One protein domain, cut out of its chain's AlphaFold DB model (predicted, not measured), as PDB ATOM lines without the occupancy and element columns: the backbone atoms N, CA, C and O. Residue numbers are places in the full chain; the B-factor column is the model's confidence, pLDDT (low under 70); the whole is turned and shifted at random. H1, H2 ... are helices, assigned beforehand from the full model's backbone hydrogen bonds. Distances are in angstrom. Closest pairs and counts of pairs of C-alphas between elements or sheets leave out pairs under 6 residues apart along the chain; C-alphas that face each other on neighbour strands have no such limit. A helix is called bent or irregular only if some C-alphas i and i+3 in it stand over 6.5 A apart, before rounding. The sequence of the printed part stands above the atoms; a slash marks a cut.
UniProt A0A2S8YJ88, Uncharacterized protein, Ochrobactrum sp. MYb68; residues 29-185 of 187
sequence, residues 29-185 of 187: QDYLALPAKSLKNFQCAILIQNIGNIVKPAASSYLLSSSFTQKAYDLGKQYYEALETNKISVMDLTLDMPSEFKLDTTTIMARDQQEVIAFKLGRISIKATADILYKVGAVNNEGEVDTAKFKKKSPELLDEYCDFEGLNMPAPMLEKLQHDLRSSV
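AT A GLANCE: This is residues 29 to 185 of the 187 residues of an uncharacterized protein of Ochrobactrum sp. MYb68 (UniProt A0A2S8YJ88). A long helical hairpin, H1 and H2, makes the core, and a third long helix, H4, crosses it at a steep tilt. H5 packs on the later half of H1 and on the end of H4, while H6 crosses the start of H2 close to the hairpin's turn; a long stretch with no named element, residues 85 to 104, leads from H2 to the small H3. The printed part has 157 residues with six named helices, H1 to H6 in order along the chain, and no named strand; its class is all helix. It is compact, with a radius of gyration of the C-alphas of 16.7 A and spans of 47 by 44 by 28 A.

HOW THE PARTS SIT: H1, residues 29 to 52, is the hub, touching four other helices, and has a kink of 32 degrees near residue 36. H2, residues 59 to 84, touches H1 at a shallow tilt of 22 degrees, opposite ways, a helical hairpin; the closest C-alphas, of Ala 45 and Ser 65, are 4.2 A apart. H3, residues 105 to 109, is apart from H1 and H2. H4, residues 113 to 136, is close to H3 but not clearly touching; the closest C-alphas, of Thr 107 and Val 116, are 7.7 A apart. With residues 124 to 132 alone H4 touches H1 at a steep tilt of 59 degrees, the same way; the closest C-alphas, of Gln 43 and Ala 128, are 5.5 A apart. With residues 117 to 121 alone it touches H2 at a steep tilt of 55 degrees, the closest C-alphas, of Tyr 73 and Leu 121, being 6.5 A apart. H5, residues 147 to 161, touches residues 40 to 51 of H1, opposite ways at 37 degrees, only just a steep tilt; the closest C-alphas, of Cys 44 and Tyr 161, are 5.2 A apart. H5 also touches H4, only just about perpendicular at 71 degrees, the closest C-alphas, of Val 136 and Lys 153, being 6.0 A apart. H6, residues 171 to 183, touches residues 60 to 64 of H2 at a steep tilt of 65 degrees; the closest C-alphas, of Ser 60 and Leu 177, are 5.3 A apart. H6 and H1 only just touch, with 3 pairs of C-alphas within 8 A, the closest those of Gly 52 and Leu 181 at 6.7 A. In H2, H4 and H6 every O i to N i+4 pair is within hydrogen-bond range, against 18 of 20 in H1, 0 of 1 in H3 and 5 of 11 in H5; of the O i to N i+3 pairs, 0 of 2 are within range in H3 and 8 of 12 in H5.

IN THESE COORDINATES: H1 begins at C-alpha 29 (-50.885, 6.551, -37.022) and measures 34.5 A from first to last C-alpha, H2 37.1 A, H4 34.7 A, H5 19.1 A and H6 18.0 A. H2 begins at C-alpha 59 (-52.434, 37.852, -19.164), and H6 ends at C-alpha 183 (-62.714, 41.325, -27.408). H5 is irregular, with C-alphas 156 and 159 7.3 A apart; H1 and H3 are only just irregular, with 6.8 A between C-alphas 32 and 35 and between C-alphas 106 and 109.

THE WHOLE: The two C-alphas farthest apart, of Met 109 and Ser 183, are 48.6 A apart. The printed part has no cut; the link from H2 to H3 is long, with 20 residues. The mean pLDDT of the printed part is 82.8; it is under 70 in residues 52 to 58, 103 to 111 and 183 to 185.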
ATOM      1  N   GLN A  29     -50.260   5.447 -36.289       91.88
ATOM      2  CA  GLN A  29     -50.885   6.551 -37.022       91.88
ATOM      3  C   GLN A  29     -51.015   7.809 -36.165       91.88
ATOM      4  O   GLN A  29     -50.799   8.914 -36.659       91.88
ATOM      5  N   ASP A  30     -51.285   7.651 -34.869       93.88
ATOM      6  CA  ASP A  30     -51.325   8.783 -33.948       93.88
ATOM      7  C   ASP A  30     -49.960   9.464 -33.848       93.88
ATOM      8  O   ASP A  30     -49.897  10.692 -33.928       93.88
ATOM      9  N   TYR A  31     -48.878   8.680 -33.757       92.81
ATOM     10  CA  TYR A  31     -47.506   9.194 -33.767       92.81
ATOM     11  C   TYR A  31     -47.169   9.944 -35.061       92.81
ATOM     12  O   TYR A  31     -46.587  11.026 -35.003       92.81
ATOM     13  N   LEU A  32     -47.576   9.423 -36.223       91.62
ATOM     14  CA  LEU A  32     -47.353  10.081 -37.518       91.62
ATOM     15  C   LEU A  32     -48.166  11.375 -37.687       91.62
ATOM     16  O   LEU A  32     -47.772  12.246 -38.461       91.62
ATOM     17  N   ALA A  33     -49.263  11.539 -36.943       92.69
ATOM     18  CA  ALA A  33     -50.061  12.764 -36.932       92.69
ATOM     19  C   ALA A  33     -49.517  13.847 -35.975       92.69
ATOM     20  O   ALA A  33     -49.906  15.014 -36.082       92.69
ATOM     21  N   LEU A  34     -48.630  13.492 -35.035       93.88
ATOM     22  CA  LEU A  34     -48.073  14.429 -34.051       93.88
ATOM     23  C   LEU A  34     -47.336  15.629 -34.674       93.88
ATOM     24  O   LEU A  34     -47.568  16.735 -34.184       93.88
ATOM     25  N   PRO A  35     -46.525  15.493 -35.747       94.12
ATOM     26  CA  PRO A  35     -45.892  16.631 -36.418       94.12
ATOM     27  C   PRO A  35     -46.874  17.720 -36.856       94.12
ATOM     28  O   PRO A  35     -46.686  18.893 -36.539       94.12
ATOM     29  N   ALA A  36     -47.959  17.336 -37.534       93.00
ATOM     30  CA  ALA A  36     -48.975  18.279 -37.997       93.00
ATOM     31  C   ALA A  36     -49.695  18.949 -36.818       93.00
ATOM     32  O   ALA A  36     -49.900  20.162 -36.823       93.00
ATOM     33  N   LYS A  37     -50.018  18.176 -35.770       93.94
ATOM     34  CA  LYS A  37     -50.607  18.716 -34.537       93.94
ATOM     35  C   LYS A  37     -49.652  19.697 -33.851       93.94
ATOM     36  O   LYS A  37     -50.079  20.779 -33.460       93.94
ATOM     37  N   SER A  38     -48.373  19.352 -33.727       95.00
ATOM     38  CA  SER A  38     -47.343  20.198 -33.118       95.00
ATOM     39  C   SER A  38     -47.176  21.512 -33.886       95.00
ATOM     40  O   SER A  38     -47.304  22.580 -33.289       95.00
ATOM     41  N   LEU A  39     -47.012  21.451 -35.214       95.00
ATOM     42  CA  LEU A  39     -46.917  22.638 -36.069       95.00
ATOM     43  C   LEU A  39     -48.137  23.553 -35.902       95.00
ATOM     44  O   LEU A  39     -47.986  24.750 -35.671       95.00
ATOM     45  N   LYS A  40     -49.339  22.974 -35.936       94.31
ATOM     46  CA  LYS A  40     -50.596  23.704 -35.760       94.31
ATOM     47  C   LYS A  40     -50.680  24.410 -34.396       94.31
ATOM     48  O   LYS A  40     -51.109  25.558 -34.323       94.31
ATOM     49  N   ASN A  41     -50.202  23.773 -33.322       95.38
ATOM     50  CA  ASN A  41     -50.146  24.391 -31.991       95.38
ATOM     51  C   ASN A  41     -49.115  25.538 -31.929       95.38
ATOM     52  O   ASN A  41     -49.423  26.577 -31.345       95.38
ATOM     53  N   PHE A  42     -47.945  25.419 -32.576       96.00
ATOM     54  CA  PHE A  42     -47.010  26.548 -32.702       96.00
ATOM     55  C   PHE A  42     -47.650  27.725 -33.446       96.00
ATOM     56  O   PHE A  42     -47.599  28.859 -32.974       96.00
ATOM     57  N   GLN A  43     -48.293  27.452 -34.582       95.00
ATOM     58  CA  GLN A  43     -48.987  28.458 -35.388       95.00
ATOM     59  C   GLN A  43     -50.084  29.169 -34.583       95.00
ATOM     60  O   GLN A  43     -50.151  30.397 -34.588       95.00
ATOM     61  N   CYS A  44     -50.887  28.421 -33.820       93.62
ATOM     62  CA  CYS A  44     -51.873  29.003 -32.914       93.62
ATOM     63  C   CYS A  44     -51.225  29.900 -31.845       93.62
ATOM     64  O   CYS A  44     -51.673  31.028 -31.636       93.62
ATOM     65  N   ALA A  45     -50.143  29.447 -31.200       93.25
ATOM     66  CA  ALA A  45     -49.443  30.238 -30.188       93.25
ATOM     67  C   ALA A  45     -48.961  31.591 -30.732       93.25
ATOM     68  O   ALA A  45     -49.112  32.608 -30.052       93.25
ATOM     69  N   ILE A  46     -48.438  31.604 -31.963       91.75
ATOM     70  CA  ILE A  46     -47.978  32.804 -32.676       91.75
ATOM     71  C   ILE A  46     -49.147  33.753 -32.973       91.75
ATOM     72  O   ILE A  46     -49.045  34.954 -32.718       91.75
ATOM     73  N   LEU A  47     -50.273  33.229 -33.474       90.12
ATOM     74  CA  LEU A  47     -51.478  34.026 -33.731       90.12
ATOM     75  C   LEU A  47     -51.995  34.683 -32.444       90.12
ATOM     76  O   LEU A  47     -52.247  35.886 -32.423       90.12
ATOM     77  N   ILE A  48     -52.091  33.912 -31.356       87.81
ATOM     78  CA  ILE A  48     -52.545  34.400 -30.047       87.81
ATOM     79  C   ILE A  48     -51.583  35.447 -29.484       87.81
ATOM     80  O   ILE A  48     -52.033  36.473 -28.979       87.81
ATOM     81  N   GLN A  49     -50.270  35.228 -29.582       85.38
ATOM     82  CA  GLN A  49     -49.273  36.193 -29.122       85.38
ATOM     83  C   GLN A  49     -49.391  37.520 -29.878       85.38
ATOM     84  O   GLN A  49     -49.309  38.590 -29.274       85.38
ATOM     85  N   ASN A  50     -49.622  37.457 -31.190       80.56
ATOM     86  CA  ASN A  50     -49.768  38.643 -32.021       80.56
ATOM     87  C   ASN A  50     -51.042  39.443 -31.683       80.56
ATOM     88  O   ASN A  50     -50.997  40.670 -31.608       80.56
ATOM     89  N   ILE A  51     -52.155  38.756 -31.402       75.19
ATOM     90  CA  ILE A  51     -53.416  39.374 -30.953       75.19
ATOM     91  C   ILE A  51     -53.296  39.913 -29.516       75.19
ATOM     92  O   ILE A  51     -53.786  40.992 -29.196       75.19
ATOM     93  N   GLY A  52     -52.564  39.222 -28.645       60.16
ATOM     94  CA  GLY A  52     -52.351  39.637 -27.258       60.16
ATOM     95  C   GLY A  52     -51.577  40.941 -27.086       60.16
ATOM     96  O   GLY A  52     -51.652  41.564 -26.031       60.16
ATOM     97  N   ASN A  53     -50.858  41.382 -28.118       59.75
ATOM     98  CA  ASN A  53     -50.121  42.645 -28.119       59.75
ATOM     99  C   ASN A  53     -50.993  43.856 -28.505       59.75
ATOM    100  O   ASN A  53     -50.479  44.973 -28.582       59.75
ATOM    101  N   ILE A  54     -52.292  43.669 -28.780       51.97
ATOM    102  CA  ILE A  54     -53.146  44.718 -29.357       51.97
ATOM    103  C   ILE A  54     -53.534  45.811 -28.353       51.97
ATOM    104  O   ILE A  54     -53.570  46.971 -28.760       51.97
ATOM    105  N   VAL A  55     -53.742  45.484 -27.071       47.03
ATOM    106  CA  VAL A  55     -54.304  46.437 -26.078       47.03
ATOM    107  C   VAL A  55     -53.417  46.624 -24.827       47.03
ATOM    108  O   VAL A  55     -53.575  47.579 -24.073       47.03
ATOM    109  N   LYS A  56     -52.452  45.720 -24.634       52.06
ATOM    110  CA  LYS A  56     -51.484  45.496 -23.530       52.06
ATOM    111  C   LYS A  56     -51.326  43.974 -23.506       52.06
ATOM    112  O   LYS A  56     -52.332  43.329 -23.785       52.06
ATOM    113  N   PRO A  57     -50.161  43.388 -23.170       54.72
ATOM    114  CA  PRO A  57     -50.043  41.935 -23.068       54.72
ATOM    115  C   PRO A  57     -51.112  41.414 -22.104       54.72
ATOM    116  O   PRO A  57     -50.983  41.530 -20.883       54.72
ATOM    117  N   ALA A  58     -52.216  40.917 -22.660       64.88
ATOM    118  CA  ALA A  58     -53.311  40.417 -21.865       64.88
ATOM    119  C   ALA A  58     -52.790  39.137 -21.220       64.88
ATOM    120  O   ALA A  58     -52.287  38.246 -21.912       64.88
ATOM    121  N   ALA A  59     -52.878  39.041 -19.891       74.50
ATOM    122  CA  ALA A  59     -52.434  37.852 -19.164       74.50
ATOM    123  C   ALA A  59     -53.068  36.574 -19.746       74.50
ATOM    124  O   ALA A  59     -52.434  35.522 -19.763       74.50
ATOM    125  N   SER A  60     -54.279  36.694 -20.301       75.06
ATOM    126  CA  SER A  60     -54.983  35.650 -21.041       75.06
ATOM    127  C   SER A  60     -54.273  35.219 -22.326       75.06
ATOM    128  O   SER A  60     -54.063  34.027 -22.532       75.06
ATOM    129  N   SER A  61     -53.857  36.162 -23.176       78.19
ATOM    130  CA  SER A  61     -53.148  35.863 -24.427       78.19
ATOM    131  C   SER A  61     -51.770  35.265 -24.168       78.19
ATOM    132  O   SER A  61     -51.388  34.300 -24.824       78.19
ATOM    133  N   TYR A  62     -51.046  35.785 -23.173       83.19
ATOM    134  CA  TYR A  62     -49.774  35.198 -22.758       83.19
ATOM    135  C   TYR A  62     -49.958  33.760 -22.259       83.19
ATOM    136  O   TYR A  62     -49.227  32.864 -22.684       83.19
ATOM    137  N   LEU A  63     -50.953  33.525 -21.396       86.06
ATOM    138  CA  LEU A  63     -51.229  32.201 -20.842       86.06
ATOM    139  C   LEU A  63     -51.623  31.206 -21.937       86.06
ATOM    140  O   LEU A  63     -51.017  30.144 -22.027       86.06
ATOM    141  N   LEU A  64     -52.569  31.565 -22.809       87.06
ATOM    142  CA  LEU A  64     -52.986  30.706 -23.917       87.06
ATOM    143  C   LEU A  64     -51.831  30.428 -24.883       87.06
ATOM    144  O   LEU A  64     -51.586  29.272 -25.217       87.06
ATOM    145  N   SER A  65     -51.093  31.461 -25.302       89.88
ATOM    146  CA  SER A  65     -49.942  31.301 -26.198       89.88
ATOM    147  C   SER A  65     -48.877  30.385 -25.583       89.88
ATOM    148  O   SER A  65     -48.375  29.479 -26.252       89.88
ATOM    149  N   SER A  66     -48.601  30.541 -24.285       90.56
ATOM    150  CA  SER A  66     -47.670  29.678 -23.552       90.56
ATOM    151  C   SER A  66     -48.164  28.232 -23.490       90.56
ATOM    152  O   SER A  66     -47.386  27.311 -23.723       90.56
ATOM    153  N   SER A  67     -49.457  28.011 -23.236       91.62
ATOM    154  CA  SER A  67     -50.047  26.668 -23.213       91.62
ATOM    155  C   SER A  67     -49.994  25.981 -24.578       91.62
ATOM    156  O   SER A  67     -49.611  24.815 -24.655       91.62
ATOM    157  N   PHE A  68     -50.313  26.695 -25.660       93.88
ATOM    158  CA  PHE A  68     -50.184  26.166 -27.020       93.88
ATOM    159  C   PHE A  68     -48.724  25.893 -27.395       93.88
ATOM    160  O   PHE A  68     -48.436  24.865 -28.002       93.88
ATOM    161  N   THR A  69     -47.794  26.756 -26.979       94.25
ATOM    162  CA  THR A  69     -46.353  26.532 -27.164       94.25
ATOM    163  C   THR A  69     -45.915  25.256 -26.457       94.25
ATOM    164  O   THR A  69     -45.329  24.382 -27.090       94.25
ATOM    165  N   GLN A  70     -46.250  25.101 -25.174       94.06
ATOM    166  CA  GLN A  70     -45.895  23.909 -24.407       94.06
ATOM    167  C   GLN A  70     -46.467  22.642 -25.050       94.06
ATOM    168  O   GLN A  70     -45.735  21.685 -25.285       94.06
ATOM    169  N   LYS A  71     -47.747  22.664 -25.432       94.62
ATOM    170  CA  LYS A  71     -48.388  21.533 -26.106       94.62
ATOM    171  C   LYS A  71     -47.720  21.204 -27.443       94.62
ATOM    172  O   LYS A  71     -47.551  20.030 -27.767       94.62
ATOM    173  N   ALA A  72     -47.306  22.209 -28.214       95.00
ATOM    174  CA  ALA A  72     -46.551  21.998 -29.445       95.00
ATOM    175  C   ALA A  72     -45.218  21.283 -29.177       95.00
ATOM    176  O   ALA A  72     -44.904  20.308 -29.869       95.00
ATOM    177  N   TYR A  73     -44.478  21.719 -28.152       94.62
ATOM    178  CA  TYR A  73     -43.243  21.067 -27.719       94.62
ATOM    179  C   TYR A  73     -43.485  19.623 -27.278       94.62
ATOM    180  O   TYR A  73     -42.774  18.736 -27.743       94.62
ATOM    181  N   ASP A  74     -44.502  19.366 -26.456       94.62
ATOM    182  CA  ASP A  74     -44.803  18.027 -25.945       94.62
ATOM    183  C   ASP A  74     -45.153  17.051 -27.077       94.62
ATOM    184  O   ASP A  74     -44.618  15.945 -27.137       94.62
ATOM    185  N   LEU A  75     -46.000  17.474 -28.023       95.00
ATOM    186  CA  LEU A  75     -46.376  16.663 -29.187       95.00
ATOM    187  C   LEU A  75     -45.171  16.384 -30.094       95.00
ATOM    188  O   LEU A  75     -44.968  15.258 -30.546       95.00
ATOM    189  N   GLY A  76     -44.360  17.410 -30.360       93.62
ATOM    190  CA  GLY A  76     -43.181  17.269 -31.205       93.62
ATOM    191  C   GLY A  76     -42.100  16.403 -30.556       93.62
ATOM    192  O   GLY A  76     -41.474  15.588 -31.231       93.62
ATOM    193  N   LYS A  77     -41.925  16.518 -29.237       93.12
ATOM    194  CA  LYS A  77     -41.039  15.663 -28.447       93.12
ATOM    195  C   LYS A  77     -41.491  14.205 -28.501       93.12
ATOM    196  O   LYS A  77     -40.683  13.355 -28.859       93.12
ATOM    197  N   GLN A  78     -42.776  13.932 -28.259       93.25
ATOM    198  CA  GLN A  78     -43.334  12.577 -28.349       93.25
ATOM    199  C   GLN A  78     -43.113  11.940 -29.731       93.25
ATOM    200  O   GLN A  78     -42.842  10.746 -29.814       93.25
ATOM    201  N   TYR A  79     -43.188  12.719 -30.815       92.94
ATOM    202  CA  TYR A  79     -42.855  12.241 -32.162       92.94
ATOM    203  C   TYR A  79     -41.381  11.824 -32.291       92.94
ATOM    204  O   TYR A  79     -41.092  10.731 -32.780       92.94
ATOM    205  N   TYR A  80     -40.444  12.663 -31.840       89.75
ATOM    206  CA  TYR A  80     -39.017  12.336 -31.908       89.75
ATOM    207  C   TYR A  80     -38.648  11.146 -31.009       89.75
ATOM    208  O   TYR A  80     -37.889  10.279 -31.436       89.75
ATOM    209  N   GLU A  81     -39.240  11.049 -29.819       88.75
ATOM    210  CA  GLU A  81     -39.081   9.894 -28.926       88.75
ATOM    211  C   GLU A  81     -39.675   8.613 -29.534       88.75
ATOM    212  O   GLU A  81     -39.128   7.525 -29.360       88.75
ATOM    213  N   ALA A  82     -40.772   8.710 -30.290       90.31
ATOM    214  CA  ALA A  82     -41.362   7.567 -30.988       90.31
ATOM    215  C   ALA A  82     -40.474   7.044 -32.131       90.31
ATOM    216  O   ALA A  82     -40.440   5.835 -32.367       90.31
ATOM    217  N   LEU A  83     -39.730   7.927 -32.806       87.25
ATOM    218  CA  LEU A  83     -38.700   7.538 -33.776       87.25
ATOM    219  C   LEU A  83     -37.509   6.861 -33.092       87.25
ATOM    220  O   LEU A  83     -37.013   5.851 -33.579       87.25
ATOM    221  N   GLU A  84     -37.072   7.392 -31.950       84.56
ATOM    222  CA  GLU A  84     -35.957   6.834 -31.174       84.56
ATOM    223  C   GLU A  84     -36.280   5.438 -30.626       84.56
ATOM    224  O   GLU A  84     -35.486   4.504 -30.720       84.56
ATOM    225  N   THR A  85     -37.489   5.278 -30.093       86.75
ATOM    226  CA  THR A  85     -37.957   4.026 -29.486       86.75
ATOM    227  C   THR A  85     -38.510   3.027 -30.506       86.75
ATOM    228  O   THR A  85     -39.054   1.996 -30.117       86.75
ATOM    229  N   ASN A  86     -38.350   3.293 -31.810       86.94
ATOM    230  CA  ASN A  86     -38.828   2.467 -32.927       86.94
ATOM    231  C   ASN A  86     -40.345   2.193 -32.921       86.94
ATOM    232  O   ASN A  86     -40.806   1.215 -33.513       86.94
ATOM    233  N   LYS A  87     -41.143   3.059 -32.284       89.81
ATOM    234  CA  LYS A  87     -42.614   3.026 -32.381       89.81
ATOM    235  C   LYS A  87     -43.089   3.463 -33.771       89.81
ATOM    236  O   LYS A  87     -44.119   2.995 -34.253       89.81
ATOM    237  N   ILE A  88     -42.313   4.331 -34.422       89.00
ATOM    238  CA  ILE A  88     -42.397   4.687 -35.843       89.00
ATOM    239  C   ILE A  88     -40.996   4.634 -36.466       89.00
ATOM    240  O   ILE A  88     -39.995   4.801 -35.774       89.00
ATOM    241  N   SER A  89     -40.922   4.405 -37.775       85.56
ATOM    242  CA  SER A  89     -39.687   4.384 -38.561       85.56
ATOM    243  C   SER A  89     -39.662   5.520 -39.581       85.56
ATOM    244  O   SER A  89     -40.698   5.999 -40.036       85.56
ATOM    245  N   VAL A  90     -38.463   5.904 -40.025       81.31
ATOM    246  CA  VAL A  90     -38.265   6.856 -41.133       81.31
ATOM    247  C   VAL A  90     -38.937   6.373 -42.429       81.31
ATOM    248  O   VAL A  90     -39.358   7.181 -43.251       81.31
ATOM    249  N   MET A  91     -39.090   5.057 -42.606       84.06
ATOM    250  CA  MET A  91     -39.815   4.482 -43.748       84.06
ATOM    251  C   MET A  91     -41.330   4.716 -43.700       84.06
ATOM    252  O   MET A  91     -42.001   4.552 -44.714       84.06
ATOM    253  N   ASP A  92     -41.867   5.078 -42.537       83.62
ATOM    254  CA  ASP A  92     -43.299   5.309 -42.344       83.62
ATOM    255  C   ASP A  92     -43.710   6.748 -42.664       83.62
ATOM    256  O   ASP A  92     -44.897   7.074 -42.656       83.62
ATOM    257  N   LEU A  93     -42.733   7.623 -42.915       81.50
ATOM    258  CA  LEU A  93     -42.965   9.038 -43.156       81.50
ATOM    259  C   LEU A  93     -43.571   9.239 -44.547       81.50
ATOM    260  O   LEU A  93     -43.036   8.782 -45.558       81.50
ATOM    261  N   THR A  94     -44.685   9.963 -44.602       76.44
ATOM    262  CA  THR A  94     -45.385  10.287 -45.848       76.44
ATOM    263  C   THR A  94     -44.946  11.643 -46.404       76.44
ATOM    264  O   THR A  94     -44.282  12.443 -45.735       76.44
ATOM    265  N   LEU A  95     -45.331  11.930 -47.654       71.94
ATOM    266  CA  LEU A  95     -45.123  13.250 -48.259       71.94
ATOM    267  C   LEU A  95     -45.911  14.355 -47.543       71.94
ATOM    268  O   LEU A  95     -45.432  15.486 -47.511       71.94
ATOM    269  N   ASP A  96     -47.044  14.003 -46.931       76.56
ATOM    270  CA  ASP A  96     -47.967  14.923 -46.251       76.56
ATOM    271  C   ASP A  96     -47.458  15.404 -44.885       76.56
ATOM    272  O   ASP A  96     -48.027  16.313 -44.281       76.56
ATOM    273  N   MET A  97     -46.380  14.802 -44.375       83.06
ATOM    274  CA  MET A  97     -45.764  15.243 -43.132       83.06
ATOM    275  C   MET A  97     -45.105  16.621 -43.309       83.06
ATOM    276  O   MET A  97     -44.345  16.801 -44.272       83.06
ATOM    277  N   PRO A  98     -45.301  17.561 -42.357       85.31
ATOM    278  CA  PRO A  98     -44.619  18.848 -42.376       85.31
ATOM    279  C   PRO A  98     -43.111  18.686 -42.553       85.31
ATOM    280  O   PRO A  98     -42.458  17.900 -41.857       85.31
ATOM    281  N   SER A  99     -42.560  19.413 -43.523       81.81
ATOM    282  CA  SER A  99     -41.187  19.217 -43.984       81.81
ATOM    283  C   SER A  99     -40.150  19.507 -42.895       81.81
ATOM    284  O   SER A  99     -39.067  18.929 -42.886       81.81
ATOM    285  N   GLU A 100     -40.528  20.334 -41.926       84.19
ATOM    286  CA  GLU A 100     -39.722  20.805 -40.808       84.19
ATOM    287  C   GLU A 100     -39.465  19.694 -39.775       84.19
ATOM    288  O   GLU A 100     -38.504  19.778 -39.011       84.19
ATOM    289  N   PHE A 101     -40.298  18.645 -39.765       84.06
ATOM    290  CA  PHE A 101     -40.160  17.464 -38.903       84.06
ATOM    291  C   PHE A 101     -39.411  16.306 -39.569       84.06
ATOM    292  O   PHE A 101     -39.131  15.293 -38.917       84.06
ATOM    293  N   LYS A 102     -39.071  16.430 -40.858       75.88
ATOM    294  CA  LYS A 102     -38.264  15.422 -41.547       75.88
ATOM    295  C   LYS A 102     -36.857  15.435 -40.946       75.88
ATOM    296  O   LYS A 102     -36.221  16.480 -40.804       75.88
ATOM    297  N   LEU A 103     -36.388  14.261 -40.528       63.78
ATOM    298  CA  LEU A 103     -35.082  14.120 -39.897       63.78
ATOM    299  C   LEU A 103     -33.965  14.313 -40.924       63.78
ATOM    300  O   LEU A 103     -33.902  13.599 -41.920       63.78
ATOM    301  N   ASP A 104     -33.029  15.209 -40.619       58.50
ATOM    302  CA  ASP A 104     -31.706  15.154 -41.229       58.50
ATOM    303  C   ASP A 104     -30.916  14.004 -40.579       58.50
ATOM    304  O   ASP A 104     -30.792  13.930 -39.347       58.50
ATOM    305  N   THR A 105     -30.435  13.072 -41.402       48.53
ATOM    306  CA  THR A 105     -29.811  11.791 -40.994       48.53
ATOM    307  C   THR A 105     -28.615  11.953 -40.048       48.53
ATOM    308  O   THR A 105     -28.300  11.053 -39.274       48.53
ATOM    309  N   THR A 106     -27.995  13.132 -40.034       51.94
ATOM    310  CA  THR A 106     -26.849  13.503 -39.190       51.94
ATOM    311  C   THR A 106     -27.186  13.682 -37.707       51.94
ATOM    312  O   THR A 106     -26.289  13.697 -36.866       51.94
ATOM    313  N   THR A 107     -28.468  13.782 -37.349       52.31
ATOM    314  CA  THR A 107     -28.867  14.135 -35.977       52.31
ATOM    315  C   THR A 107     -28.891  12.955 -34.993       52.31
ATOM    316  O   THR A 107     -28.997  13.156 -33.786       52.31
ATOM    317  N   ILE A 108     -28.787  11.722 -35.497       50.44
ATOM    318  CA  ILE A 108     -28.958  10.476 -34.727       50.44
ATOM    319  C   ILE A 108     -27.742  10.181 -33.812       50.44
ATOM    320  O   ILE A 108     -27.800   9.293 -32.968       50.44
ATOM    321  N   MET A 109     -26.650  10.956 -33.910       52.19
ATOM    322  CA  MET A 109     -25.379  10.684 -33.210       52.19
ATOM    323  C   MET A 109     -24.995  11.693 -32.106       52.19
ATOM    324  O   MET A 109     -23.850  11.696 -31.652       52.19
ATOM    325  N   ALA A 110     -25.900  12.579 -31.678       62.06
ATOM    326  CA  ALA A 110     -25.578  13.608 -30.681       62.06
ATOM    327  C   ALA A 110     -25.534  13.067 -29.236       62.06
ATOM    328  O   ALA A 110     -26.329  12.210 -28.862       62.06
ATOM    329  N   ARG A 111     -24.616  13.606 -28.414       61.16
ATOM    330  CA  ARG A 111     -24.430  13.226 -26.995       61.16
ATOM    331  C   ARG A 111     -25.558  13.696 -26.068       61.16
ATOM    332  O   ARG A 111     -25.763  13.062 -25.040       61.16
ATOM    333  N   ASP A 112     -26.262  14.770 -26.427       77.38
ATOM    334  CA  ASP A 112     -27.455  15.251 -25.720       77.38
ATOM    335  C   ASP A 112     -28.638  15.311 -26.693       77.38
ATOM    336  O   ASP A 112     -28.826  16.259 -27.458       77.38
ATOM    337  N   GLN A 113     -29.417  14.234 -26.712       75.50
ATOM    338  CA  GLN A 113     -30.557  14.103 -27.614       75.50
ATOM    339  C   GLN A 113     -31.731  15.001 -27.211       75.50
ATOM    340  O   GLN A 113     -32.465  15.462 -28.084       75.50
ATOM    341  N   GLN A 114     -31.903  15.291 -25.918       80.94
ATOM    342  CA  GLN A 114     -32.989  16.154 -25.449       80.94
ATOM    343  C   GLN A 114     -32.727  17.608 -25.849       80.94
ATOM    344  O   GLN A 114     -33.640  18.279 -26.334       80.94
ATOM    345  N   GLU A 115     -31.478  18.069 -25.749       81.19
ATOM    346  CA  GLU A 115     -31.065  19.379 -26.262       81.19
ATOM    347  C   GLU A 115     -31.276  19.476 -27.780       81.19
ATOM    348  O   GLU A 115     -31.812  20.463 -28.288       81.19
ATOM    349  N   VAL A 116     -30.944  18.416 -28.517       82.62
ATOM    350  CA  VAL A 116     -31.165  18.347 -29.965       82.62
ATOM    351  C   VAL A 116     -32.647  18.396 -30.341       82.62
ATOM    352  O   VAL A 116     -33.014  19.120 -31.272       82.62
ATOM    353  N   ILE A 117     -33.508  17.649 -29.643       84.19
ATOM    354  CA  ILE A 117     -34.961  17.686 -29.851       84.19
ATOM    355  C   ILE A 117     -35.485  19.098 -29.572       84.19
ATOM    356  O   ILE A 117     -36.196  19.661 -30.407       84.19
ATOM    357  N   ALA A 118     -35.083  19.707 -28.454       84.69
ATOM    358  CA  ALA A 118     -35.474  21.069 -28.105       84.69
ATOM    359  C   ALA A 118     -35.024  22.085 -29.167       84.69
ATOM    360  O   ALA A 118     -35.819  22.928 -29.592       84.69
ATOM    361  N   PHE A 119     -33.788  21.971 -29.663       85.12
ATOM    362  CA  PHE A 119     -33.260  22.823 -30.726       85.12
ATOM    363  C   PHE A 119     -34.040  22.667 -32.040       85.12
ATOM    364  O   PHE A 119     -34.388  23.662 -32.679       85.12
ATOM    365  N   LYS A 120     -34.377  21.432 -32.443       86.50
ATOM    366  CA  LYS A 120     -35.220  21.179 -33.627       86.50
ATOM    367  C   LYS A 120     -36.596  21.810 -33.479       86.50
ATOM    368  O   LYS A 120     -37.041  22.500 -34.393       86.50
ATOM    369  N   LEU A 121     -37.247  21.609 -32.336       90.25
ATOM    370  CA  LEU A 121     -38.558  22.193 -32.058       90.25
ATOM    371  C   LEU A 121     -38.496  23.728 -32.036       90.25
ATOM    372  O   LEU A 121     -39.390  24.374 -32.572       90.25
ATOM    373  N   GLY A 122     -37.398  24.313 -31.546       87.69
ATOM    374  CA  GLY A 122     -37.135  25.751 -31.663       87.69
ATOM    375  C   GLY A 122     -36.996  26.233 -33.113       87.69
ATOM    376  O   GLY A 122     -37.510  27.285 -33.475       87.69
ATOM    377  N   ARG A 123     -36.358  25.460 -34.000       89.06
ATOM    378  CA  ARG A 123     -36.310  25.797 -35.438       89.06
ATOM    379  C   ARG A 123     -37.676  25.663 -36.112       89.06
ATOM    380  O   ARG A 123     -38.010  26.482 -36.968       89.06
ATOM    381  N   ILE A 124     -38.452  24.651 -35.732       91.50
ATOM    382  CA  ILE A 124     -39.818  24.433 -36.224       91.50
ATOM    383  C   ILE A 124     -40.723  25.604 -35.823       91.50
ATOM    384  O   ILE A 124     -41.471  26.092 -36.665       91.50
ATOM    385  N   SER A 125     -40.624  26.121 -34.595       92.19
ATOM    386  CA  SER A 125     -41.427  27.276 -34.163       92.19
ATOM    387  C   SER A 125     -41.099  28.559 -34.947       92.19
ATOM    388  O   SER A 125     -41.997  29.327 -35.303       92.19
ATOM    389  N   ILE A 126     -39.831  28.762 -35.327       89.31
ATOM    390  CA  ILE A 126     -39.427  29.860 -36.224       89.31
ATOM    391  C   ILE A 126     -40.043  29.675 -37.620       89.31
ATOM    392  O   ILE A 126     -40.544  30.632 -38.208       89.31
ATOM    393  N   LYS A 127     -40.046  28.447 -38.154       90.50
ATOM    394  CA  LYS A 127     -40.680  28.144 -39.447       90.50
ATOM    395  C   LYS A 127     -42.192  28.352 -39.412       90.50
ATOM    396  O   LYS A 127     -42.717  29.012 -40.300       90.50
ATOM    397  N   ALA A 128     -42.852  27.929 -38.336       92.81
ATOM    398  CA  ALA A 128     -44.267  28.193 -38.102       92.81
ATOM    399  C   ALA A 128     -44.594  29.698 -38.143       92.81
ATOM    400  O   ALA A 128     -45.623  30.095 -38.688       92.81
ATOM    401  N   THR A 129     -43.698  30.541 -37.610       89.25
ATOM    402  CA  THR A 129     -43.825  32.007 -37.688       89.25
ATOM    403  C   THR A 129     -43.785  32.488 -39.130       89.25
ATOM    404  O   THR A 129     -44.666  33.238 -39.545       89.25
ATOM    405  N   ALA A 130     -42.798  32.036 -39.905       88.44
ATOM    406  CA  ALA A 130     -42.688  32.398 -41.313       88.44
ATOM    407  C   ALA A 130     -43.936  31.971 -42.105       88.44
ATOM    408  O   ALA A 130     -44.504  32.791 -42.822       88.44
ATOM    409  N   ASP A 131     -44.408  30.736 -41.926       91.19
ATOM    410  CA  ASP A 131     -45.592  30.214 -42.620       91.19
ATOM    411  C   ASP A 131     -46.832  31.069 -42.356       91.19
ATOM    412  O   ASP A 131     -47.560  31.428 -43.283       91.19
ATOM    413  N   ILE A 132     -47.052  31.448 -41.096       92.69
ATOM    414  CA  ILE A 132     -48.178  32.296 -40.711       92.69
ATOM    415  C   ILE A 132     -48.043  33.701 -41.303       92.69
ATOM    416  O   ILE A 132     -49.020  34.224 -41.843       92.69
ATOM    417  N   LEU A 133     -46.846  34.290 -41.274       89.56
ATOM    418  CA  LEU A 133     -46.572  35.592 -41.889       89.56
ATOM    419  C   LEU A 133     -46.834  35.585 -43.403       89.56
ATOM    420  O   LEU A 133     -47.420  36.534 -43.931       89.56
ATOM    421  N   TYR A 134     -46.470  34.511 -44.105       88.94
ATOM    422  CA  TYR A 134     -46.796  34.354 -45.524       88.94
ATOM    423  C   TYR A 134     -48.293  34.136 -45.751       88.94
ATOM    424  O   TYR A 134     -48.869  34.771 -46.635       88.94
ATOM    425  N   LYS A 135     -48.954  33.312 -44.929       90.31
ATOM    426  CA  LYS A 135     -50.396  33.028 -45.020       90.31
ATOM    427  C   LYS A 135     -51.244  34.294 -44.875       90.31
ATOM    428  O   LYS A 135     -52.176  34.497 -45.649       90.31
ATOM    429  N   VAL A 136     -50.908  35.186 -43.941       86.88
ATOM    430  CA  VAL A 136     -51.601  36.484 -43.811       86.88
ATOM    431  C   VAL A 136     -51.188  37.495 -44.899       86.88
ATOM    432  O   VAL A 136     -51.843  38.529 -45.094       86.88
ATOM    433  N   GLY A 137     -50.118  37.201 -45.641       86.44
ATOM    434  CA  GLY A 137     -49.504  38.091 -46.621       86.44
ATOM    435  C   GLY A 137     -48.849  39.309 -45.973       86.44
ATOM    436  O   GLY A 137     -48.918  40.398 -46.538       86.44
ATOM    437  N   ALA A 138     -48.294  39.159 -44.771       88.62
ATOM    438  CA  ALA A 138     -47.663  40.226 -43.994       88.62
ATOM    439  C   ALA A 138     -46.145  40.299 -44.204       88.62
ATOM    440  O   ALA A 138     -45.438  40.843 -43.365       88.62
ATOM    441  N   VAL A 139     -45.647  39.750 -45.310       88.19
ATOM    442  CA  VAL A 139     -44.256  39.888 -45.747       88.19
ATOM    443  C   VAL A 139     -44.266  40.665 -47.059       88.19
ATOM    444  O   VAL A 139     -45.013  40.303 -47.973       88.19
ATOM    445  N   ASN A 140     -43.503  41.754 -47.139       83.31
ATOM    446  CA  ASN A 140     -43.352  42.520 -48.377       83.31
ATOM    447  C   ASN A 140     -42.302  41.875 -49.311       83.31
ATOM    448  O   ASN A 140     -41.660  40.882 -48.968       83.31
ATOM    449  N   ASN A 141     -42.112  42.440 -50.506       81.69
ATOM    450  CA  ASN A 141     -41.162  41.910 -51.498       81.69
ATOM    451  C   ASN A 141     -39.686  42.006 -51.059       81.69
ATOM    452  O   ASN A 141     -38.824  41.392 -51.683       81.69
ATOM    453  N   GLU A 142     -39.398  42.764 -50.002       84.00
ATOM    454  CA  GLU A 142     -38.068  42.954 -49.413       84.00
ATOM    455  C   GLU A 142     -37.832  42.010 -48.218       84.00
ATOM    456  O   GLU A 142     -36.739  41.975 -47.656       84.00
ATOM    457  N   GLY A 143     -38.832  41.198 -47.852       80.94
ATOM    458  CA  GLY A 143     -38.772  40.283 -46.712       80.94
ATOM    459  C   GLY A 143     -39.091  40.939 -45.367       80.94
ATOM    460  O   GLY A 143     -38.942  40.298 -44.327       80.94
ATOM    461  N   GLU A 144     -39.541  42.194 -45.362       86.88
ATOM    462  CA  GLU A 144     -39.929  42.901 -44.146       86.88
ATOM    463  C   GLU A 144     -41.339  42.515 -43.701       86.88
ATOM    464  O   GLU A 144     -42.239  42.263 -44.510       86.88
ATOM    465  N   VAL A 145     -41.532  42.500 -42.384       86.62
ATOM    466  CA  VAL A 145     -42.796  42.118 -41.760       86.62
ATOM    467  C   VAL A 145     -43.692  43.341 -41.567       86.62
ATOM    468  O   VAL A 145     -43.390  44.228 -40.770       86.62
ATOM    469  N   ASP A 146     -44.849  43.340 -42.226       88.50
ATOM    470  CA  ASP A 146     -45.945  44.277 -41.975       88.50
ATOM    471  C   ASP A 146     -46.714  43.842 -40.718       88.50
ATOM    472  O   ASP A 146     -47.699  43.096 -40.762       88.50
ATOM    473  N   THR A 147     -46.236  44.301 -39.564       83.94
ATOM    474  CA  THR A 147     -46.804  43.963 -38.252       83.94
ATOM    475  C   THR A 147     -48.256  44.420 -38.099       83.94
ATOM    476  O   THR A 147     -49.046  43.729 -37.455       83.94
ATOM    477  N   ALA A 148     -48.648  45.533 -38.727       83.44
ATOM    478  CA  ALA A 148     -50.014  46.047 -38.677       83.44
ATOM    479  C   ALA A 148     -50.980  45.142 -39.453       83.44
ATOM    480  O   ALA A 148     -52.054  44.790 -38.954       83.44
ATOM    481  N   LYS A 149     -50.583  44.705 -40.653       86.62
ATOM    482  CA  LYS A 149     -51.349  43.737 -41.442       86.62
ATOM    483  C   LYS A 149     -51.390  42.374 -40.776       86.62
ATOM    484  O   LYS A 149     -52.454  41.753 -40.763       86.62
ATOM    485  N   PHE A 150     -50.271  41.925 -40.206       86.62
ATOM    486  CA  PHE A 150     -50.234  40.668 -39.470       86.62
ATOM    487  C   PHE A 150     -51.244  40.691 -38.325       86.62
ATOM    488  O   PHE A 150     -52.124  39.839 -38.262       86.62
ATOM    489  N   LYS A 151     -51.188  41.738 -37.496       81.50
ATOM    490  CA  LYS A 151     -52.129  42.006 -36.403       81.50
ATOM    491  C   LYS A 151     -53.586  41.981 -36.857       81.50
ATOM    492  O   LYS A 151     -54.401  41.300 -36.246       81.50
ATOM    493  N   LYS A 152     -53.911  42.688 -37.941       83.12
ATOM    494  CA  LYS A 152     -55.287  42.785 -38.449       83.12
ATOM    495  C   LYS A 152     -55.851  41.436 -38.908       83.12
ATOM    496  O   LYS A 152     -57.041  41.201 -38.746       83.12
ATOM    497  N   LYS A 153     -55.013  40.572 -39.486       86.31
ATOM    498  CA  LYS A 153     -55.444  39.310 -40.104       86.31
ATOM    499  C   LYS A 153     -55.312  38.079 -39.210       86.31
ATOM    500  O   LYS A 153     -55.968  37.081 -39.478       86.31
ATOM    501  N   SER A 154     -54.494  38.119 -38.155       85.88
ATOM    502  CA  SER A 154     -54.342  36.982 -37.234       85.88
ATOM    503  C   SER A 154     -55.661  36.438 -36.658       85.88
ATOM    504  O   SER A 154     -55.778  35.215 -36.579       85.88
ATOM    505  N   PRO A 155     -56.665  37.267 -36.294       84.56
ATOM    506  CA  PRO A 155     -57.942  36.767 -35.780       84.56
ATOM    507  C   PRO A 155     -58.691  35.854 -36.760       84.56
ATOM    508  O   PRO A 155     -59.321  34.894 -36.328       84.56
ATOM    509  N   GLU A 156     -58.580  36.110 -38.067       86.19
ATOM    510  CA  GLU A 156     -59.265  35.349 -39.126       86.19
ATOM    511  C   GLU A 156     -58.761  33.901 -39.228       86.19
ATOM    512  O   GLU A 156     -59.453  33.032 -39.748       86.19
ATOM    513  N   LEU A 157     -57.552  33.639 -38.722       88.69
ATOM    514  CA  LEU A 157     -56.900  32.333 -38.781       88.69
ATOM    515  C   LEU A 157     -57.037  31.536 -37.475       88.69
ATOM    516  O   LEU A 157     -56.629  30.377 -37.427       88.69
ATOM    517  N   LEU A 158     -57.600  32.114 -36.408       86.25
ATOM    518  CA  LEU A 158     -57.692  31.426 -35.118       86.25
ATOM    519  C   LEU A 158     -58.480  30.117 -35.220       86.25
ATOM    520  O   LEU A 158     -58.000  29.101 -34.737       86.25
ATOM    521  N   ASP A 159     -59.631  30.108 -35.889       84.50
ATOM    522  CA  ASP A 159     -60.448  28.890 -36.007       84.50
ATOM    523  C   ASP A 159     -59.785  27.829 -36.914       84.50
ATOM    524  O   ASP A 159     -59.990  26.630 -36.730       84.50
ATOM    525  N   GLU A 160     -58.934  28.245 -37.864       88.75
ATOM    526  CA  GLU A 160     -58.167  27.319 -38.711       88.75
ATOM    527  C   GLU A 160     -57.069  26.613 -37.902       88.75
ATOM    528  O   GLU A 160     -56.883  25.403 -38.058       88.75
ATOM    529  N   TYR A 161     -56.363  27.337 -37.024       89.50
ATOM    530  CA  TYR A 161     -55.133  26.862 -36.375       89.50
ATOM    531  C   TYR A 161     -55.269  26.508 -34.885       89.50
ATOM    532  O   TYR A 161     -54.476  25.711 -34.391       89.50
ATOM    533  N   CYS A 162     -56.261  27.020 -34.162       89.38
ATOM    534  CA  CYS A 162     -56.382  26.830 -32.716       89.38
ATOM    535  C   CYS A 162     -57.435  25.783 -32.340       89.38
ATOM    536  O   CYS A 162     -58.634  26.019 -32.429       89.38
ATOM    537  N   ASP A 163     -56.971  24.640 -31.833       88.50
ATOM    538  CA  ASP A 163     -57.806  23.658 -31.133       88.50
ATOM    539  C   ASP A 163     -57.784  23.954 -29.624       88.50
ATOM    540  O   ASP A 163     -56.921  23.474 -28.881       88.50
ATOM    541  N   PHE A 164     -58.710  24.811 -29.191       83.44
ATOM    542  CA  PHE A 164     -58.840  25.228 -27.795       83.44
ATOM    543  C   PHE A 164     -59.345  24.108 -26.878       83.44
ATOM    544  O   PHE A 164     -58.925  24.044 -25.722       83.44
ATOM    545  N   GLU A 165     -60.213  23.225 -27.376       80.50
ATOM    546  CA  GLU A 165     -60.758  22.103 -26.600       80.50
ATOM    547  C   GLU A 165     -59.644  21.146 -26.179       80.50
ATOM    548  O   GLU A 165     -59.597  20.681 -25.039       80.50
ATOM    549  N   GLY A 166     -58.660  20.945 -27.056       78.31
ATOM    550  CA  GLY A 166     -57.503  20.121 -26.758       78.31
ATOM    551  C   GLY A 166     -56.574  20.659 -25.656       78.31
ATOM    552  O   GLY A 166     -55.608  19.969 -25.327       78.31
ATOM    553  N   LEU A 167     -56.769  21.864 -25.105       78.88
ATOM    554  CA  LEU A 167     -55.924  22.392 -24.021       78.88
ATOM    555  C   LEU A 167     -56.215  21.760 -22.649       78.88
ATOM    556  O   LEU A 167     -55.456  22.006 -21.712       78.88
ATOM    557  N   ASN A 168     -57.286  20.966 -22.515       81.81
ATOM    558  CA  ASN A 168     -57.702  20.340 -21.251       81.81
ATOM    559  C   ASN A 168     -57.832  21.343 -20.083       81.81
ATOM    560  O   ASN A 168     -57.600  21.006 -18.921       81.81
ATOM    561  N   MET A 169     -58.192  22.593 -20.388       79.31
ATOM    562  CA  MET A 169     -58.479  23.623 -19.389       79.31
ATOM    563  C   MET A 169     -59.935  23.523 -18.916       79.31
ATOM    564  O   MET A 169     -60.799  23.112 -19.693       79.31
ATOM    565  N   PRO A 170     -60.257  23.942 -17.676       83.94
ATOM    566  CA  PRO A 170     -61.646  24.031 -17.232       83.94
ATOM    567  C   PRO A 170     -62.468  24.926 -18.170       83.94
ATOM    568  O   PRO A 170     -62.052  26.052 -18.448       83.94
ATOM    569  N   ALA A 171     -63.644  24.463 -18.610       84.50
ATOM    570  CA  ALA A 171     -64.478  25.181 -19.582       84.50
ATOM    571  C   ALA A 171     -64.726  26.667 -19.228       84.50
ATOM    572  O   ALA A 171     -64.478  27.510 -20.087       84.50
ATOM    573  N   PRO A 172     -65.054  27.046 -17.971       80.38
ATOM    574  CA  PRO A 172     -65.260  28.456 -17.620       80.38
ATOM    575  C   PRO A 172     -63.996  29.314 -17.769       80.38
ATOM    576  O   PRO A 172     -64.060  30.501 -18.081       80.38
ATOM    577  N   MET A 173     -62.826  28.717 -17.524       77.94
ATOM    578  CA  MET A 173     -61.542  29.391 -17.706       77.94
ATOM    579  C   MET A 173     -61.241  29.552 -19.193       77.94
ATOM    580  O   MET A 173     -60.843  30.633 -19.615       77.94
ATOM    581  N   LEU A 174     -61.471  28.506 -19.985       80.00
ATOM    582  CA  LEU A 174     -61.247  28.528 -21.424       80.00
ATOM    583  C   LEU A 174     -62.147  29.554 -22.127       80.00
ATOM    584  O   LEU A 174     -61.647  30.359 -22.907       80.00
ATOM    585  N   GLU A 175     -63.440  29.584 -21.800       82.56
ATOM    586  CA  GLU A 175     -64.406  30.553 -22.335       82.56
ATOM    587  C   GLU A 175     -63.997  31.994 -22.023       82.56
ATOM    588  O   GLU A 175     -63.984  32.844 -22.914       82.56
ATOM    589  N   LYS A 176     -63.584  32.266 -20.779       78.25
ATOM    590  CA  LYS A 176     -63.094  33.590 -20.382       78.25
ATOM    591  C   LYS A 176     -61.842  33.988 -21.163       78.25
ATOM    592  O   LYS A 176     -61.770  35.091 -21.692       78.25
ATOM    593  N   LEU A 177     -60.864  33.088 -21.259       76.06
ATOM    594  CA  LEU A 177     -59.614  33.351 -21.973       76.06
ATOM    595  C   LEU A 177     -59.853  33.598 -23.471       76.06
ATOM    596  O   LEU A 177     -59.212  34.474 -24.050       76.06
ATOM    597  N   GLN A 178     -60.784  32.864 -24.088       78.12
ATOM    598  CA  GLN A 178     -61.184  33.070 -25.482       78.12
ATOM    599  C   GLN A 178     -61.935  34.389 -25.681       78.12
ATOM    600  O   GLN A 178     -61.659  35.104 -26.644       78.12
ATOM    601  N   HIS A 179     -62.865  34.721 -24.782       80.81
ATOM    602  CA  HIS A 179     -63.576  35.995 -24.811       80.81
ATOM    603  C   HIS A 179     -62.591  37.166 -24.733       80.81
ATOM    604  O   HIS A 179     -62.623  38.042 -25.590       80.81
ATOM    605  N   ASP A 180     -61.667  37.135 -23.768       74.75
ATOM    606  CA  ASP A 180     -60.659  38.183 -23.565       74.75
ATOM    607  C   ASP A 180     -59.711  38.324 -24.770       74.75
ATOM    608  O   ASP A 180     -59.259  39.422 -25.093       74.75
ATOM    609  N   LEU A 181     -59.413  37.218 -25.460       74.50
ATOM    610  CA  LEU A 181     -58.621  37.236 -26.689       74.50
ATOM    611  C   LEU A 181     -59.383  37.911 -27.840       74.50
ATOM    612  O   LEU A 181     -58.804  38.697 -28.585       74.50
ATOM    613  N   ARG A 182     -60.678  37.613 -27.996       73.31
ATOM    614  CA  ARG A 182     -61.502  38.088 -29.121       73.31
ATOM    615  C   ARG A 182     -62.003  39.523 -28.939       73.31
ATOM    616  O   ARG A 182     -62.089  40.252 -29.923       73.31
ATOM    617  N   SER A 183     -62.289  39.950 -27.709       68.56
ATOM    618  CA  SER A 183     -62.714  41.325 -27.408       68.56
ATOM    619  C   SER A 183     -61.607  42.350 -27.671       68.56
ATOM    620  O   SER A 183     -61.899  43.463 -28.093       68.56
ATOM    621  N   SER A 184     -60.335  41.949 -27.543       58.00
ATOM    622  CA  SER A 184     -59.168  42.799 -27.829       58.00
ATOM    623  C   SER A 184     -59.032  43.250 -29.294       58.00
ATOM    624  O   SER A 184     -58.192  44.092 -29.598       58.00
ATOM    625  N   VAL A 185     -59.838  42.694 -30.207       57.22
ATOM    626  CA  VAL A 185     -59.824  42.994 -31.651       57.22
ATOM    627  C   VAL A 185     -60.851  44.077 -32.031       57.22
ATOM    628  O   VAL A 185     -60.767  44.628 -33.127       57.22
TER     629      VAL A 185